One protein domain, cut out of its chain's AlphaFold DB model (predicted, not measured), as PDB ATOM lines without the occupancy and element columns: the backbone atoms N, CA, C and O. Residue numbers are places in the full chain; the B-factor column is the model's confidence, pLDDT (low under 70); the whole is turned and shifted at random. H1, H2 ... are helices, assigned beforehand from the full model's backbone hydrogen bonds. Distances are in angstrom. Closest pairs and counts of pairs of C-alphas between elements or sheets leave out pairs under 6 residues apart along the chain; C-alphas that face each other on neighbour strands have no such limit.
ATOM      1  N   LEU A  11     -22.851  34.630 -28.066       56.91
ATOM      2  CA  LEU A  11     -22.611  36.002 -28.554       56.91
ATOM      3  C   LEU A  11     -22.275  37.047 -27.462       56.91
ATOM      4  O   LEU A  11     -21.982  38.191 -27.794       56.91
ATOM      5  N   ASN A  12     -22.259  36.647 -26.185       54.75
ATOM      6  CA  ASN A  12     -21.790  37.432 -25.045       54.75
ATOM      7  C   ASN A  12     -20.626  36.783 -24.253       54.75
ATOM      8  O   ASN A  12     -20.417  37.113 -23.087       54.75
ATOM      9  N   LYS A  13     -19.883  35.821 -24.831       55.44
ATOM     10  CA  LYS A  13     -18.723  35.173 -24.187       55.44
ATOM     11  C   LYS A  13     -17.402  35.458 -24.922       55.44
ATOM     12  O   LYS A  13     -17.381  35.489 -26.155       55.44
ATOM     13  N   PRO A  14     -16.278  35.598 -24.189       58.59
ATOM     14  CA  PRO A  14     -14.950  35.746 -24.781       58.59
ATOM     15  C   PRO A  14     -14.641  34.603 -25.762       58.59
ATOM     16  O   PRO A  14     -14.856  33.434 -25.444       58.59
ATOM     17  N   GLY A  15     -14.152  34.940 -26.960       72.06
ATOM     18  CA  GLY A  15     -13.693  33.974 -27.969       72.06
ATOM     19  C   GLY A  15     -14.661  33.663 -29.119       72.06
ATOM     20  O   GLY A  15     -14.227  33.057 -30.095       72.06
ATOM     21  N   ALA A  16     -15.925  34.105 -29.076       77.31
ATOM     22  CA  ALA A  16     -16.896  33.842 -30.152       77.31
ATOM     23  C   ALA A  16     -16.416  34.330 -31.535       77.31
ATOM     24  O   ALA A  16     -16.564  33.616 -32.524       77.31
ATOM     25  N   LEU A  17     -15.766  35.502 -31.582       82.06
ATOM     26  CA  LEU A  17     -15.198  36.047 -32.818       82.06
ATOM     27  C   LEU A  17     -14.133  35.118 -33.416       82.06
ATOM     28  O   LEU A  17     -14.242  34.758 -34.580       82.06
ATOM     29  N   ALA A  18     -13.166  34.664 -32.612       83.75
ATOM     30  CA  ALA A  18     -12.082  33.807 -33.090       83.75
ATOM     31  C   ALA A  18     -12.602  32.477 -33.667       83.75
ATOM     32  O   ALA A  18     -12.086  31.977 -34.667       83.75
ATOM     33  N   TYR A  19     -13.659  31.911 -33.073       82.38
ATOM     34  CA  TYR A  19     -14.303  30.713 -33.613       82.38
ATOM     35  C   TYR A  19     -15.014  30.980 -34.941       82.38
ATOM     36  O   TYR A  19     -14.879  30.174 -35.861       82.38
ATOM     37  N   ALA A  20     -15.745  32.088 -35.059       82.62
ATOM     38  CA  ALA A  20     -16.437  32.444 -36.294       82.62
ATOM     39  C   ALA A  20     -15.464  32.795 -37.429       82.62
ATOM     40  O   ALA A  20     -15.669  32.370 -38.566       82.62
ATOM     41  N   GLU A  21     -14.367  33.489 -37.123       85.38
ATOM     42  CA  GLU A  21     -13.289  33.766 -38.075       85.38
ATOM     43  C   GLU A  21     -12.625  32.473 -38.544       85.38
ATOM     44  O   GLU A  21     -12.491  32.260 -39.746       85.38
ATOM     45  N   LYS A  22     -12.300  31.552 -37.625       86.31
ATOM     46  CA  LYS A  22     -11.751  30.239 -37.989       86.31
ATOM     47  C   LYS A  22     -12.726  29.426 -38.841       86.31
ATOM     48  O   LYS A  22     -12.306  28.809 -39.814       86.31
ATOM     49  N   ALA A  23     -14.013  29.416 -38.497       84.31
ATOM     50  CA  ALA A  23     -15.029  28.701 -39.267       84.31
ATOM     51  C   ALA A  23     -15.159  29.263 -40.690       84.31
ATOM     52  O   ALA A  23     -15.179  28.497 -41.652       84.31
ATOM     53  N   THR A  24     -15.158  30.590 -40.823       85.06
ATOM     54  CA  THR A  24     -15.200  31.267 -42.124       85.06
ATOM     55  C   THR A  24     -13.905  31.040 -42.907       85.06
ATOM     56  O   THR A  24     -13.956  30.811 -44.104       85.06
ATOM     57  N   ALA A  25     -12.738  31.000 -42.260       87.25
ATOM     58  CA  ALA A  25     -11.476  30.681 -42.933       87.25
ATOM     59  C   ALA A  25     -11.432  29.233 -43.457       87.25
ATOM     60  O   ALA A  25     -10.904  28.980 -44.535       87.25
ATOM     61  N   LEU A  26     -12.003  28.284 -42.708       87.44
ATOM     62  CA  LEU A  26     -12.088  26.881 -43.123       87.44
ATOM     63  C   LEU A  26     -13.122  26.659 -44.232       87.44
ATOM     64  O   LEU A  26     -12.945  25.761 -45.052       87.44
ATOM     65  N   GLN A  27     -14.208  27.435 -44.246       87.44
ATOM     66  CA  GLN A  27     -15.251  27.351 -45.266       87.44
ATOM     67  C   GLN A  27     -15.738  28.763 -45.671       87.44
ATOM     68  O   GLN A  27     -16.772  29.226 -45.182       87.44
ATOM     69  N   PRO A  28     -15.012  29.456 -46.571       84.44
ATOM     70  CA  PRO A  28     -15.206  30.887 -46.851       84.44
ATOM     71  C   PRO A  28     -16.515  31.250 -47.551       84.44
ATOM     72  O   PRO A  28     -16.953  32.391 -47.458       84.44
ATOM     73  N   ASN A  29     -17.166  30.285 -48.199       88.81
ATOM     74  CA  ASN A  29     -18.403  30.500 -48.955       88.81
ATOM     75  C   ASN A  29     -19.610  29.822 -48.294       88.81
ATOM     76  O   ASN A  29     -20.517  29.376 -48.990       88.81
ATOM     77  N   GLN A  30     -19.607  29.699 -46.965       93.44
ATOM     78  CA  GLN A  30     -20.719  29.112 -46.217       93.44
ATOM     79  C   GLN A  30     -21.572  30.208 -45.563       93.44
ATOM     80  O   GLN A  30     -21.163  30.751 -44.531       93.44
ATOM     81  N   PRO A  31     -22.783  30.491 -46.088       93.12
ATOM     82  CA  PRO A  31     -23.642  31.579 -45.613       93.12
ATOM     83  C   PRO A  31     -23.921  31.530 -44.110       93.12
ATOM     84  O   PRO A  31     -23.936  32.560 -43.455       93.12
ATOM     85  N   ALA A  32     -24.061  30.331 -43.541       89.38
ATOM     86  CA  ALA A  32     -24.297  30.150 -42.111       89.38
ATOM     87  C   ALA A  32     -23.139  30.670 -41.231       89.38
ATOM     88  O   ALA A  32     -23.373  31.271 -40.182       89.38
ATOM     89  N   PHE A  33     -21.882  30.459 -41.645       90.56
ATOM     90  CA  PHE A  33     -20.718  30.983 -40.915       90.56
ATOM     91  C   PHE A  33     -20.572  32.488 -41.092       90.56
ATOM     92  O   PHE A  33     -20.249  33.184 -40.130       90.56
ATOM     93  N   MET A  34     -20.871  32.980 -42.293       94.12
ATOM     94  CA  MET A  34     -20.865  34.405 -42.605       94.12
ATOM     95  C   MET A  34     -21.912  35.159 -41.777       94.12
ATOM     96  O   MET A  34     -21.557  36.137 -41.129       94.12
ATOM     97  N   ASP A  35     -23.143  34.645 -41.709       94.38
ATOM     98  CA  ASP A  35     -24.246  35.160 -40.880       94.38
ATOM     99  C   ASP A  35     -23.852  35.244 -39.398       94.38
ATOM    100  O   ASP A  35     -23.964  36.281 -38.739       94.38
ATOM    101  N   THR A  36     -23.255  34.169 -38.876       90.69
ATOM    102  CA  THR A  36     -22.777  34.143 -37.488       90.69
ATOM    103  C   THR A  36     -21.680  35.181 -37.245       90.69
ATOM    104  O   THR A  36     -21.713  35.897 -36.242       90.69
ATOM    105  N   LEU A  37     -20.703  35.285 -38.151       92.31
ATOM    106  CA  LEU A  37     -19.615  36.256 -38.052       92.31
ATOM    107  C   LEU A  37     -20.141  37.696 -38.121       92.31
ATOM    108  O   LEU A  37     -19.759  38.524 -37.295       92.31
ATOM    109  N   ALA A  38     -21.045  37.988 -39.052       95.25
ATOM    110  CA  ALA A  38     -21.658  39.299 -39.202       95.25
ATOM    111  C   ALA A  38     -22.438  39.711 -37.947       95.25
ATOM    112  O   ALA A  38     -22.265  40.826 -37.454       95.25
ATOM    113  N   MET A  39     -23.210  38.800 -37.353       94.31
ATOM    114  CA  MET A  39     -23.918  39.060 -36.097       94.31
ATOM    115  C   MET A  39     -22.961  39.351 -34.927       94.31
ATOM    116  O   MET A  39     -23.218  40.267 -34.140       94.31
ATOM    117  N   ILE A  40     -21.828  38.639 -34.828       91.50
ATOM    118  CA  ILE A  40     -20.783  38.930 -33.827       91.50
ATOM    119  C   ILE A  40     -20.201  40.329 -34.043       91.50
ATOM    120  O   ILE A  40     -20.085  41.104 -33.092       91.50
ATOM    121  N   LEU A  41     -19.839  40.659 -35.283       92.94
ATOM    122  CA  LEU A  41     -19.265  41.957 -35.638       92.94
ATOM    123  C   LEU A  41     -20.252  43.098 -35.362       92.94
ATOM    124  O   LEU A  41     -19.879  44.108 -34.770       92.94
ATOM    125  N   GLY A  42     -21.532  42.902 -35.680       94.75
ATOM    126  CA  GLY A  42     -22.589  43.863 -35.384       94.75
ATOM    127  C   GLY A  42     -22.793  44.087 -33.885       94.75
ATOM    128  O   GLY A  42     -23.031  45.213 -33.460       94.75
ATOM    129  N   ASN A  43     -22.653  43.046 -33.057       90.62
ATOM    130  CA  ASN A  43     -22.682  43.182 -31.596       90.62
ATOM    131  C   ASN A  43     -21.459  43.923 -31.040       90.62
ATOM    132  O   ASN A  43     -21.570  44.578 -30.007       90.62
ATOM    133  N   LYS A  44     -20.316  43.846 -31.724       89.69
ATOM    134  CA  LYS A  44     -19.094  44.586 -31.384       89.69
ATOM    135  C   LYS A  44     -19.082  46.036 -31.879       89.69
ATOM    136  O   LYS A  44     -18.141  46.760 -31.578       89.69
ATOM    137  N   GLY A  45     -20.094  46.456 -32.640       92.69
ATOM    138  CA  GLY A  45     -20.144  47.783 -33.260       92.69
ATOM    139  C   GLY A  45     -19.386  47.887 -34.589       92.69
ATOM    140  O   GLY A  45     -19.388  48.949 -35.204       92.69
ATOM    141  N   GLU A  46     -18.805  46.794 -35.095       95.94
ATOM    142  CA  GLU A  46     -18.152  46.724 -36.411       95.94
ATOM    143  C   GLU A  46     -19.192  46.608 -37.546       95.94
ATOM    144  O   GLU A  46     -19.187  45.680 -38.359       95.94
ATOM    145  N   LEU A  47     -20.130  47.557 -37.590       96.81
ATOM    146  CA  LEU A  47     -21.351  47.478 -38.397       96.81
ATOM    147  C   LEU A  47     -21.082  47.463 -39.905       96.81
ATOM    148  O   LEU A  47     -21.740  46.722 -40.629       96.81
ATOM    149  N   ASN A  48     -20.084  48.211 -40.380       97.19
ATOM    150  CA  ASN A  48     -19.720  48.218 -41.802       97.19
ATOM    151  C   ASN A  48     -19.274  46.828 -42.278       97.19
ATOM    152  O   ASN A  48     -19.756  46.335 -43.296       97.19
ATOM    153  N   LYS A  49     -18.405  46.170 -41.500       96.44
ATOM    154  CA  LYS A  49     -17.893  44.829 -41.807       96.44
ATOM    155  C   LYS A  49     -18.990  43.773 -41.678       96.44
ATOM    156  O   LYS A  49     -19.087  42.885 -42.522       96.44
ATOM    157  N   ALA A  50     -19.847  43.899 -40.661       97.12
ATOM    158  CA  ALA A  50     -21.010  43.035 -40.487       97.12
ATOM    159  C   ALA A  50     -21.935  43.082 -41.711       97.12
ATOM    160  O   ALA A  50     -22.244  42.044 -42.288       97.12
ATOM    161  N   LEU A  51     -22.315  44.285 -42.152       98.12
ATOM    162  CA  LEU A  51     -23.182  44.474 -43.315       98.12
ATOM    163  C   LEU A  51     -22.553  43.947 -44.608       98.12
ATOM    164  O   LEU A  51     -23.262  43.386 -45.437       98.12
ATOM    165  N   GLU A  52     -21.244  44.120 -44.803       97.44
ATOM    166  CA  GLU A  52     -20.554  43.589 -45.981       97.44
ATOM    167  C   GLU A  52     -20.621  42.056 -46.033       97.44
ATOM    168  O   GLU A  52     -20.964  41.481 -47.069       97.44
ATOM    169  N   ILE A  53     -20.321  41.391 -44.915       96.12
ATOM    170  CA  ILE A  53     -20.324  39.928 -44.822       96.12
ATOM    171  C   ILE A  53     -21.745  39.379 -44.980       96.12
ATOM    172  O   ILE A  53     -21.952  38.449 -45.759       96.12
ATOM    173  N   GLU A  54     -22.726  39.990 -44.318       97.12
ATOM    174  CA  GLU A  54     -24.127  39.568 -44.381       97.12
ATOM    175  C   GLU A  54     -24.698  39.678 -45.803       97.12
ATOM    176  O   GLU A  54     -25.367  38.772 -46.301       97.12
ATOM    177  N   LYS A  55     -24.373  40.765 -46.516       96.62
ATOM    178  CA  LYS A  55     -24.774  40.943 -47.921       96.62
ATOM    179  C   LYS A  55     -24.188  39.858 -48.820       96.62
ATOM    180  O   LYS A  55     -24.887  39.366 -49.704       96.62
ATOM    181  N   LYS A  56     -22.934  39.456 -48.589       96.12
ATOM    182  CA  LYS A  56     -22.326  38.330 -49.314       96.12
ATOM    183  C   LYS A  56     -23.018  37.006 -48.964       96.12
ATOM    184  O   LYS A  56     -23.261  36.212 -49.867       96.12
ATOM    185  N   ALA A  57     -23.393  36.790 -47.702       95.75
ATOM    186  CA  ALA A  57     -24.144  35.602 -47.286       95.75
ATOM    187  C   ALA A  57     -25.495  35.499 -48.020       95.75
ATOM    188  O   ALA A  57     -25.832  34.440 -48.548       95.75
ATOM    189  N   ILE A  58     -26.226  36.613 -48.138       95.44
ATOM    190  CA  ILE A  58     -27.492  36.682 -48.888       95.44
ATOM    191  C   ILE A  58     -27.276  36.477 -50.386       95.44
ATOM    192  O   ILE A  58     -28.084  35.810 -51.022       95.44
ATOM    193  N   ALA A  59     -26.196  37.010 -50.962       95.56
ATOM    194  CA  ALA A  59     -25.888  36.790 -52.374       95.56
ATOM    195  C   ALA A  59     -25.632  35.305 -52.691       95.56
ATOM    196  O   ALA A  59     -25.997  34.836 -53.766       95.56
ATOM    197  N   LEU A  60     -25.039  34.562 -51.751       95.31
ATOM    198  CA  LEU A  60     -24.804  33.122 -51.880       95.31
ATOM    199  C   LEU A  60     -26.065  32.286 -51.626       95.31
ATOM    200  O   LEU A  60     -26.221  31.224 -52.224       95.31
ATOM    201  N   GLN A  61     -26.957  32.739 -50.741       93.56
ATOM    202  CA  GLN A  61     -28.197  32.032 -50.428       93.56
ATOM    203  C   GLN A  61     -29.381  33.004 -50.259       93.56
ATOM    204  O   GLN A  61     -29.796  33.304 -49.135       93.56
ATOM    205  N   PRO A  62     -29.956  33.492 -51.376       91.56
ATOM    206  CA  PRO A  62     -30.974  34.547 -51.360       91.56
ATOM    207  C   PRO A  62     -32.313  34.111 -50.752       91.56
ATOM    208  O   PRO A  62     -33.088  34.967 -50.308       91.56
ATOM    209  N   ASP A  63     -32.550  32.800 -50.697       89.69
ATOM    210  CA  ASP A  63     -33.800  32.171 -50.261       89.69
ATOM    211  C   ASP A  63     -33.792  31.772 -48.779       89.69
ATOM    212  O   ASP A  63     -34.557  30.902 -48.371       89.69
ATOM    213  N   GLN A  64     -32.932  32.389 -47.956       93.38
ATOM    214  CA  GLN A  64     -32.904  32.167 -46.508       93.38
ATOM    215  C   GLN A  64     -33.505  33.344 -45.734       93.38
ATOM    216  O   GLN A  64     -32.817  34.337 -45.475       93.38
ATOM    217  N   PRO A  65     -34.763  33.229 -45.270       94.62
ATOM    218  CA  PRO A  65     -35.424  34.272 -44.491       94.62
ATOM    219  C   PRO A  65     -34.688  34.650 -43.200       94.62
ATOM    220  O   PRO A  65     -34.721  35.806 -42.792       94.62
ATOM    221  N   GLY A  66     -33.999  33.691 -42.567       94.19
ATOM    222  CA  GLY A  66     -33.233  33.938 -41.341       94.19
ATOM    223  C   GLY A  66     -32.089  34.937 -41.538       94.19
ATOM    224  O   GLY A  66     -31.965  35.877 -40.760       94.19
ATOM    225  N   ILE A  67     -31.324  34.790 -42.624       95.31
ATOM    226  CA  ILE A  67     -30.201  35.686 -42.950       95.31
ATOM    227  C   ILE A  67     -30.735  37.081 -43.319       95.31
ATOM    228  O   ILE A  67     -30.244  38.106 -42.863       95.31
ATOM    229  N   ARG A  68     -31.844  37.159 -44.067       96.19
ATOM    230  CA  ARG A  68     -32.503  38.451 -44.353       96.19
ATOM    231  C   ARG A  68     -32.983  39.168 -43.089       96.19
ATOM    232  O   ARG A  68     -32.897  40.393 -43.007       96.19
ATOM    233  N   LEU A  69     -33.475  38.423 -42.097       97.31
ATOM    234  CA  LEU A  69     -33.874  38.990 -40.809       97.31
ATOM    235  C   LEU A  69     -32.659  39.539 -40.047       97.31
ATOM    236  O   LEU A  69     -32.727  40.640 -39.502       97.31
ATOM    237  N   ASN A  70     -31.535  38.823 -40.053       96.94
ATOM    238  CA  ASN A  70     -30.293  39.296 -39.443       96.94
ATOM    239  C   ASN A  70     -29.729  40.532 -40.160       96.94
ATOM    240  O   ASN A  70     -29.370  41.500 -39.485       96.94
ATOM    241  N   LEU A  71     -29.787  40.593 -41.495       97.75
ATOM    242  CA  LEU A  71     -29.470  41.812 -42.245       97.75
ATOM    243  C   LEU A  71     -30.347  42.996 -41.818       97.75
ATOM    244  O   LEU A  71     -29.828  44.089 -41.582       97.75
ATOM    245  N   ALA A  72     -31.659  42.798 -41.665       97.81
ATOM    246  CA  ALA A  72     -32.550  43.852 -41.184       97.81
ATOM    247  C   ALA A  72     -32.148  44.353 -39.786       97.81
ATOM    248  O   ALA A  72     -32.121  45.561 -39.540       97.81
ATOM    249  N   LYS A  73     -31.768  43.444 -38.883       97.69
ATOM    250  CA  LYS A  73     -31.287  43.780 -37.534       97.69
ATOM    251  C   LYS A  73     -29.967  44.549 -37.573       97.69
ATOM    252  O   LYS A  73     -29.802  45.509 -36.821       97.69
ATOM    253  N   LEU A  74     -29.043  44.178 -38.458       98.19
ATOM    254  CA  LEU A  74     -27.796  44.917 -38.668       98.19
ATOM    255  C   LEU A  74     -28.057  46.318 -39.231       98.19
ATOM    256  O   LEU A  74     -27.451  47.279 -38.760       98.19
ATOM    257  N   TYR A  75     -29.002  46.466 -40.165       98.38
ATOM    258  CA  TYR A  75     -29.413  47.778 -40.665       98.38
ATOM    259  C   TYR A  75     -30.006  48.662 -39.567       98.38
ATOM    260  O   TYR A  75     -29.644  49.833 -39.489       98.38
ATOM    261  N   ILE A  76     -30.852  48.116 -38.687       97.88
ATOM    262  CA  ILE A  76     -31.388  48.849 -37.528       97.88
ATOM    263  C   ILE A  76     -30.245  49.356 -36.644       97.88
ATOM    264  O   ILE A  76     -30.190  50.544 -36.332       97.88
ATOM    265  N   LYS A  77     -29.290  48.483 -36.298       96.62
ATOM    266  CA  LYS A  77     -28.122  48.861 -35.488       96.62
ATOM    267  C   LYS A  77     -27.243  49.920 -36.156       96.62
ATOM    268  O   LYS A  77     -26.655  50.739 -35.462       96.62
ATOM    269  N   ALA A  78     -27.168  49.916 -37.485       97.12
ATOM    270  CA  ALA A  78     -26.446  50.906 -38.280       97.12
ATOM    271  C   ALA A  78     -27.216  52.215 -38.517       97.12
ATOM    272  O   ALA A  78     -26.728  53.071 -39.252       97.12
ATOM    273  N   GLY A  79     -28.418  52.376 -37.950       96.94
ATOM    274  CA  GLY A  79     -29.272  53.543 -38.197       96.94
ATOM    275  C   GLY A  79     -29.871  53.584 -39.609       96.94
ATOM    276  O   GLY A  79     -30.453  54.586 -40.015       96.94
ATOM    277  N   GLN A  80     -29.768  52.496 -40.374       97.50
ATOM    278  CA  GLN A  80     -30.234  52.382 -41.758       97.50
ATOM    279  C   GLN A  80     -31.684  51.869 -41.814       97.50
ATOM    280  O   GLN A  80     -31.999  50.884 -42.488       97.50
ATOM    281  N   GLY A  81     -32.594  52.545 -41.102       97.31
ATOM    282  CA  GLY A  81     -33.982  52.103 -40.911       97.31
ATOM    283  C   GLY A  81     -34.772  51.893 -42.210       97.31
ATOM    284  O   GLY A  81     -35.565  50.958 -42.308       97.31
ATOM    285  N   ALA A  82     -34.511  52.692 -43.250       97.62
ATOM    286  CA  ALA A  82     -35.156  52.532 -44.557       97.62
ATOM    287  C   ALA A  82     -34.813  51.187 -45.230       97.62
ATOM    288  O   ALA A  82     -35.690  50.525 -45.797       97.62
ATOM    289  N   LEU A  83     -33.553  50.753 -45.128       97.44
ATOM    290  CA  LEU A  83     -33.105  49.465 -45.663       97.44
ATOM    291  C   LEU A  83     -33.654  48.308 -44.822       97.44
ATOM    292  O   LEU A  83     -34.199  47.358 -45.381       97.44
ATOM    293  N   ALA A  84     -33.635  48.435 -43.492       97.81
ATOM    294  CA  ALA A  84     -34.248  47.450 -42.600       97.81
ATOM    295  C   ALA A  84     -35.737  47.234 -42.910       97.81
ATOM    296  O   ALA A  84     -36.188  46.101 -43.069       97.81
ATOM    297  N   LYS A  85     -36.499  48.323 -43.075       97.94
ATOM    298  CA  LYS A  85     -37.933  48.275 -43.395       97.94
ATOM    299  C   LYS A  85     -38.205  47.576 -44.725       97.94
ATOM    300  O   LYS A  85     -39.236  46.921 -44.868       97.94
ATOM    301  N   THR A  86     -37.294  47.700 -45.688       97.00
ATOM    302  CA  THR A  86     -37.400  47.022 -46.985       97.00
ATOM    303  C   THR A  86     -37.279  45.509 -46.825       97.00
ATOM    304  O   THR A  86     -38.173  44.787 -47.270       97.00
ATOM    305  N   GLU A  87     -36.246  45.029 -46.129       96.19
ATOM    306  CA  GLU A  87     -36.057  43.593 -45.868       96.19
ATOM    307  C   GLU A  87     -37.209  43.014 -45.033       96.19
ATOM    308  O   GLU A  87     -37.794  41.987 -45.382       96.19
ATOM    309  N   LEU A  88     -37.624  43.716 -43.974       97.69
ATOM    310  CA  LEU A  88     -38.715  43.271 -43.105       97.69
ATOM    311  C   LEU A  88     -40.058  43.192 -43.839       97.69
ATOM    312  O   LEU A  88     -40.827  42.264 -43.605       97.69
ATOM    313  N   LYS A  89     -40.346  44.112 -44.768       96.69
ATOM    314  CA  LYS A  89     -41.554  44.030 -45.606       96.69
ATOM    315  C   LYS A  89     -41.539  42.812 -46.525       96.69
ATOM    316  O   LYS A  89     -42.597  42.227 -46.756       96.69
ATOM    317  N   GLN A  90     -40.380  42.430 -47.062       94.25
ATOM    318  CA  GLN A  90     -40.264  41.206 -47.860       94.25
ATOM    319  C   GLN A  90     -40.512  39.973 -46.993       94.25
ATOM    320  O   GLN A  90     -41.299  39.109 -47.374       94.25
ATOM    321  N   LEU A  91     -39.923  39.936 -45.796       96.12
ATOM    322  CA  LEU A  91     -40.137  38.858 -44.837       96.12
ATOM    323  C   LEU A  91     -41.596  38.767 -44.391       96.12
ATOM    324  O   LEU A  91     -42.139  37.669 -44.356       96.12
ATOM    325  N   ALA A  92     -42.268  39.890 -44.132       96.12
ATOM    326  CA  ALA A  92     -43.674  39.927 -43.726       96.12
ATOM    327  C   ALA A  92     -44.604  39.231 -44.739       96.12
ATOM    328  O   ALA A  92     -45.568  38.573 -44.351       96.12
ATOM    329  N   ARG A  93     -44.283  39.295 -46.040       95.56
ATOM    330  CA  ARG A  93     -45.053  38.619 -47.102       95.56
ATOM    331  C   ARG A  93     -45.002  37.095 -47.019       95.56
ATOM    332  O   ARG A  93     -45.891  36.441 -47.553       95.56
ATOM    333  N   LEU A  94     -43.996  36.522 -46.355       93.62
ATOM    334  CA  LEU A  94     -43.902  35.074 -46.156       93.62
ATOM    335  C   LEU A  94     -44.983  34.551 -45.197       93.62
ATOM    336  O   LEU A  94     -45.287  33.358 -45.211       93.62
ATOM    337  N   GLY A  95     -45.573  35.429 -44.376       92.00
ATOM    338  CA  GLY A  95     -46.590  35.068 -43.395       92.00
ATOM    339  C   GLY A  95     -46.123  33.949 -42.463       92.00
ATOM    340  O   GLY A  95     -44.928  33.799 -42.202       92.00
ATOM    341  N   THR A  96     -47.062  33.128 -41.996       90.19
ATOM    342  CA  THR A  96     -46.836  32.043 -41.020       90.19
ATOM    343  C   THR A  96     -45.837  30.972 -41.462       90.19
ATOM    344  O   THR A  96     -45.398  30.177 -40.636       90.19
ATOM    345  N   LYS A  97     -45.431  30.952 -42.739       90.50
ATOM    346  CA  LYS A  97     -44.378  30.056 -43.241       90.50
ATOM    347  C   LYS A  97     -42.996  30.412 -42.692       90.50
ATOM    348  O   LYS A  97     -42.111  29.562 -42.683       90.50
ATOM    349  N   PHE A  98     -42.800  31.653 -42.248       92.94
ATOM    350  CA  PHE A  98     -41.563  32.082 -41.612       92.94
ATOM    351  C   PHE A  98     -41.726  32.117 -40.091       92.94
ATOM    352  O   PHE A  98     -42.472  32.933 -39.554       92.94
ATOM    353  N   ALA A  99     -40.979  31.266 -39.384       92.56
ATOM    354  CA  ALA A  99     -41.034  31.184 -37.922       92.56
ATOM    355  C   ALA A  99     -40.707  32.522 -37.225       92.56
ATOM    356  O   ALA A  99     -41.224  32.798 -36.147       92.56
ATOM    357  N   GLY A 100     -39.897  33.378 -37.860       92.62
ATOM    358  CA  GLY A 100     -39.529  34.698 -37.347       92.62
ATOM    359  C   GLY A 100     -40.583  35.795 -37.534       92.62
ATOM    360  O   GLY A 100     -40.255  36.961 -37.338       92.62
ATOM    361  N   GLN A 101     -41.830  35.487 -37.922       94.81
ATOM    362  CA  GLN A 101     -42.819  36.542 -38.204       94.81
ATOM    363  C   GLN A 101     -43.150  37.448 -37.028       94.81
ATOM    364  O   GLN A 101     -43.372  38.641 -37.224       94.81
ATOM    365  N   ALA A 102     -43.204  36.894 -35.818       95.31
ATOM    366  CA  ALA A 102     -43.458  37.704 -34.634       95.31
ATOM    367  C   ALA A 102     -42.373  38.784 -34.489       95.31
ATOM    368  O   ALA A 102     -42.690  39.961 -34.342       95.31
ATOM    369  N   GLU A 103     -41.102  38.404 -34.645       96.50
ATOM    370  CA  GLU A 103     -39.973  39.338 -34.597       96.50
ATOM    371  C   GLU A 103     -40.029  40.361 -35.742       96.50
ATOM    372  O   GLU A 103     -39.821  41.548 -35.508       96.50
ATOM    373  N   VAL A 104     -40.383  39.941 -36.962       97.38
ATOM    374  CA  VAL A 104     -40.556  40.860 -38.103       97.38
ATOM    375  C   VAL A 104     -41.592  41.943 -37.799       97.38
ATOM    376  O   VAL A 104     -41.347  43.120 -38.067       97.38
ATOM    377  N   GLY A 105     -42.737  41.557 -37.232       96.19
ATOM    378  CA  GLY A 105     -43.802  42.483 -36.856       96.19
ATOM    379  C   GLY A 105     -43.362  43.485 -35.790       96.19
ATOM    380  O   GLY A 105     -43.640  44.674 -35.924       96.19
ATOM    381  N   GLU A 106     -42.638  43.027 -34.769       96.81
ATOM    382  CA  GLU A 106     -42.125  43.898 -33.707       96.81
ATOM    383  C   GLU A 106     -41.067  44.881 -34.228       96.81
ATOM    384  O   GLU A 106     -41.164  46.082 -33.968       96.81
ATOM    385  N   LEU A 107     -40.119  44.417 -35.049       96.62
ATOM    386  CA  LEU A 107     -39.096  45.285 -35.645       96.62
ATOM    387  C   LEU A 107     -39.691  46.318 -36.616       96.62
ATOM    388  O   LEU A 107     -39.191  47.437 -36.710       96.62
ATOM    389  N   LEU A 108     -40.767  45.981 -37.334       96.19
ATOM    390  CA  LEU A 108     -41.472  46.943 -38.188       96.19
ATOM    391  C   LEU A 108     -42.176  48.045 -37.393       96.19
ATOM    392  O   LEU A 108     -42.286  49.159 -37.900       96.19
ATOM    393  N   LYS A 109     -42.666  47.752 -36.184       95.25
ATOM    394  CA  LYS A 109     -43.303  48.753 -35.312       95.25
ATOM    395  C   LYS A 109     -42.285  49.711 -34.701       95.25
ATOM    396  O   LYS A 109     -42.632  50.851 -34.417       95.25
ATOM    397  N   SER A 110     -41.046  49.259 -34.509       91.62
ATOM    398  CA  SER A 110     -39.960  50.069 -33.947       91.62
ATOM    399  C   SER A 110     -39.257  50.985 -34.963       91.62
ATOM    400  O   SER A 110     -38.270  51.619 -34.597       91.62
ATOM    401  N   LEU A 111     -39.708  51.008 -36.228       90.00
ATOM    402  CA  LEU A 111     -39.085  51.696 -37.375       90.00
ATOM    403  C   LEU A 111     -40.005  52.728 -38.050       90.00
ATOM    404  O   LEU A 111     -39.638  53.917 -38.024       90.00
TER     405      LEU A 111
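What this domain is: This is residues 11 to 111 of the 111 residues of the protein "Tetratricopeptide repeat protein" of Betaproteobacteria bacterium (UniProt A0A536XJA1). Six helices run to and fro in a zigzag from H1 at one end to H6 at the other, with H2, H3 and H4 as an up-and-down bundle between, each running against the one before. The 101 printed residues hold six named helices and no named strand, class all helix. The whole is compact, radius of gyration of the C-alphas 13.4 A, spanning 35 by 25 by 21 A.

Where its parts are: H1, residues 16 to 26, 15.5 A long, begins at C-alpha (-16.896, 33.842, -30.152). H2 is residues 31 to 43, 18.2 A; H3 47 to 60, 20.0 A; H4 65 to 77, 18.6 A; H5 81 to 92, 15.8 A. H6, residues 101 to 109, 12.6 A, ends at C-alpha (-43.303, 48.753, -35.312).

How they stand to each other: H1 and H2 form a hairpin, closest C-alphas Ala 20 and Leu 37, 5.3 A. H2 and H4 touch, Gly 42 to Leu 74 closest at 6.2 A between C-alphas. In H1 to H6 every O i to N i+4 pair is within hydrogen-bond range.

The domain as a whole: The printed part has no cut and no long link. Residues 11 to 14 are under pLDDT 70.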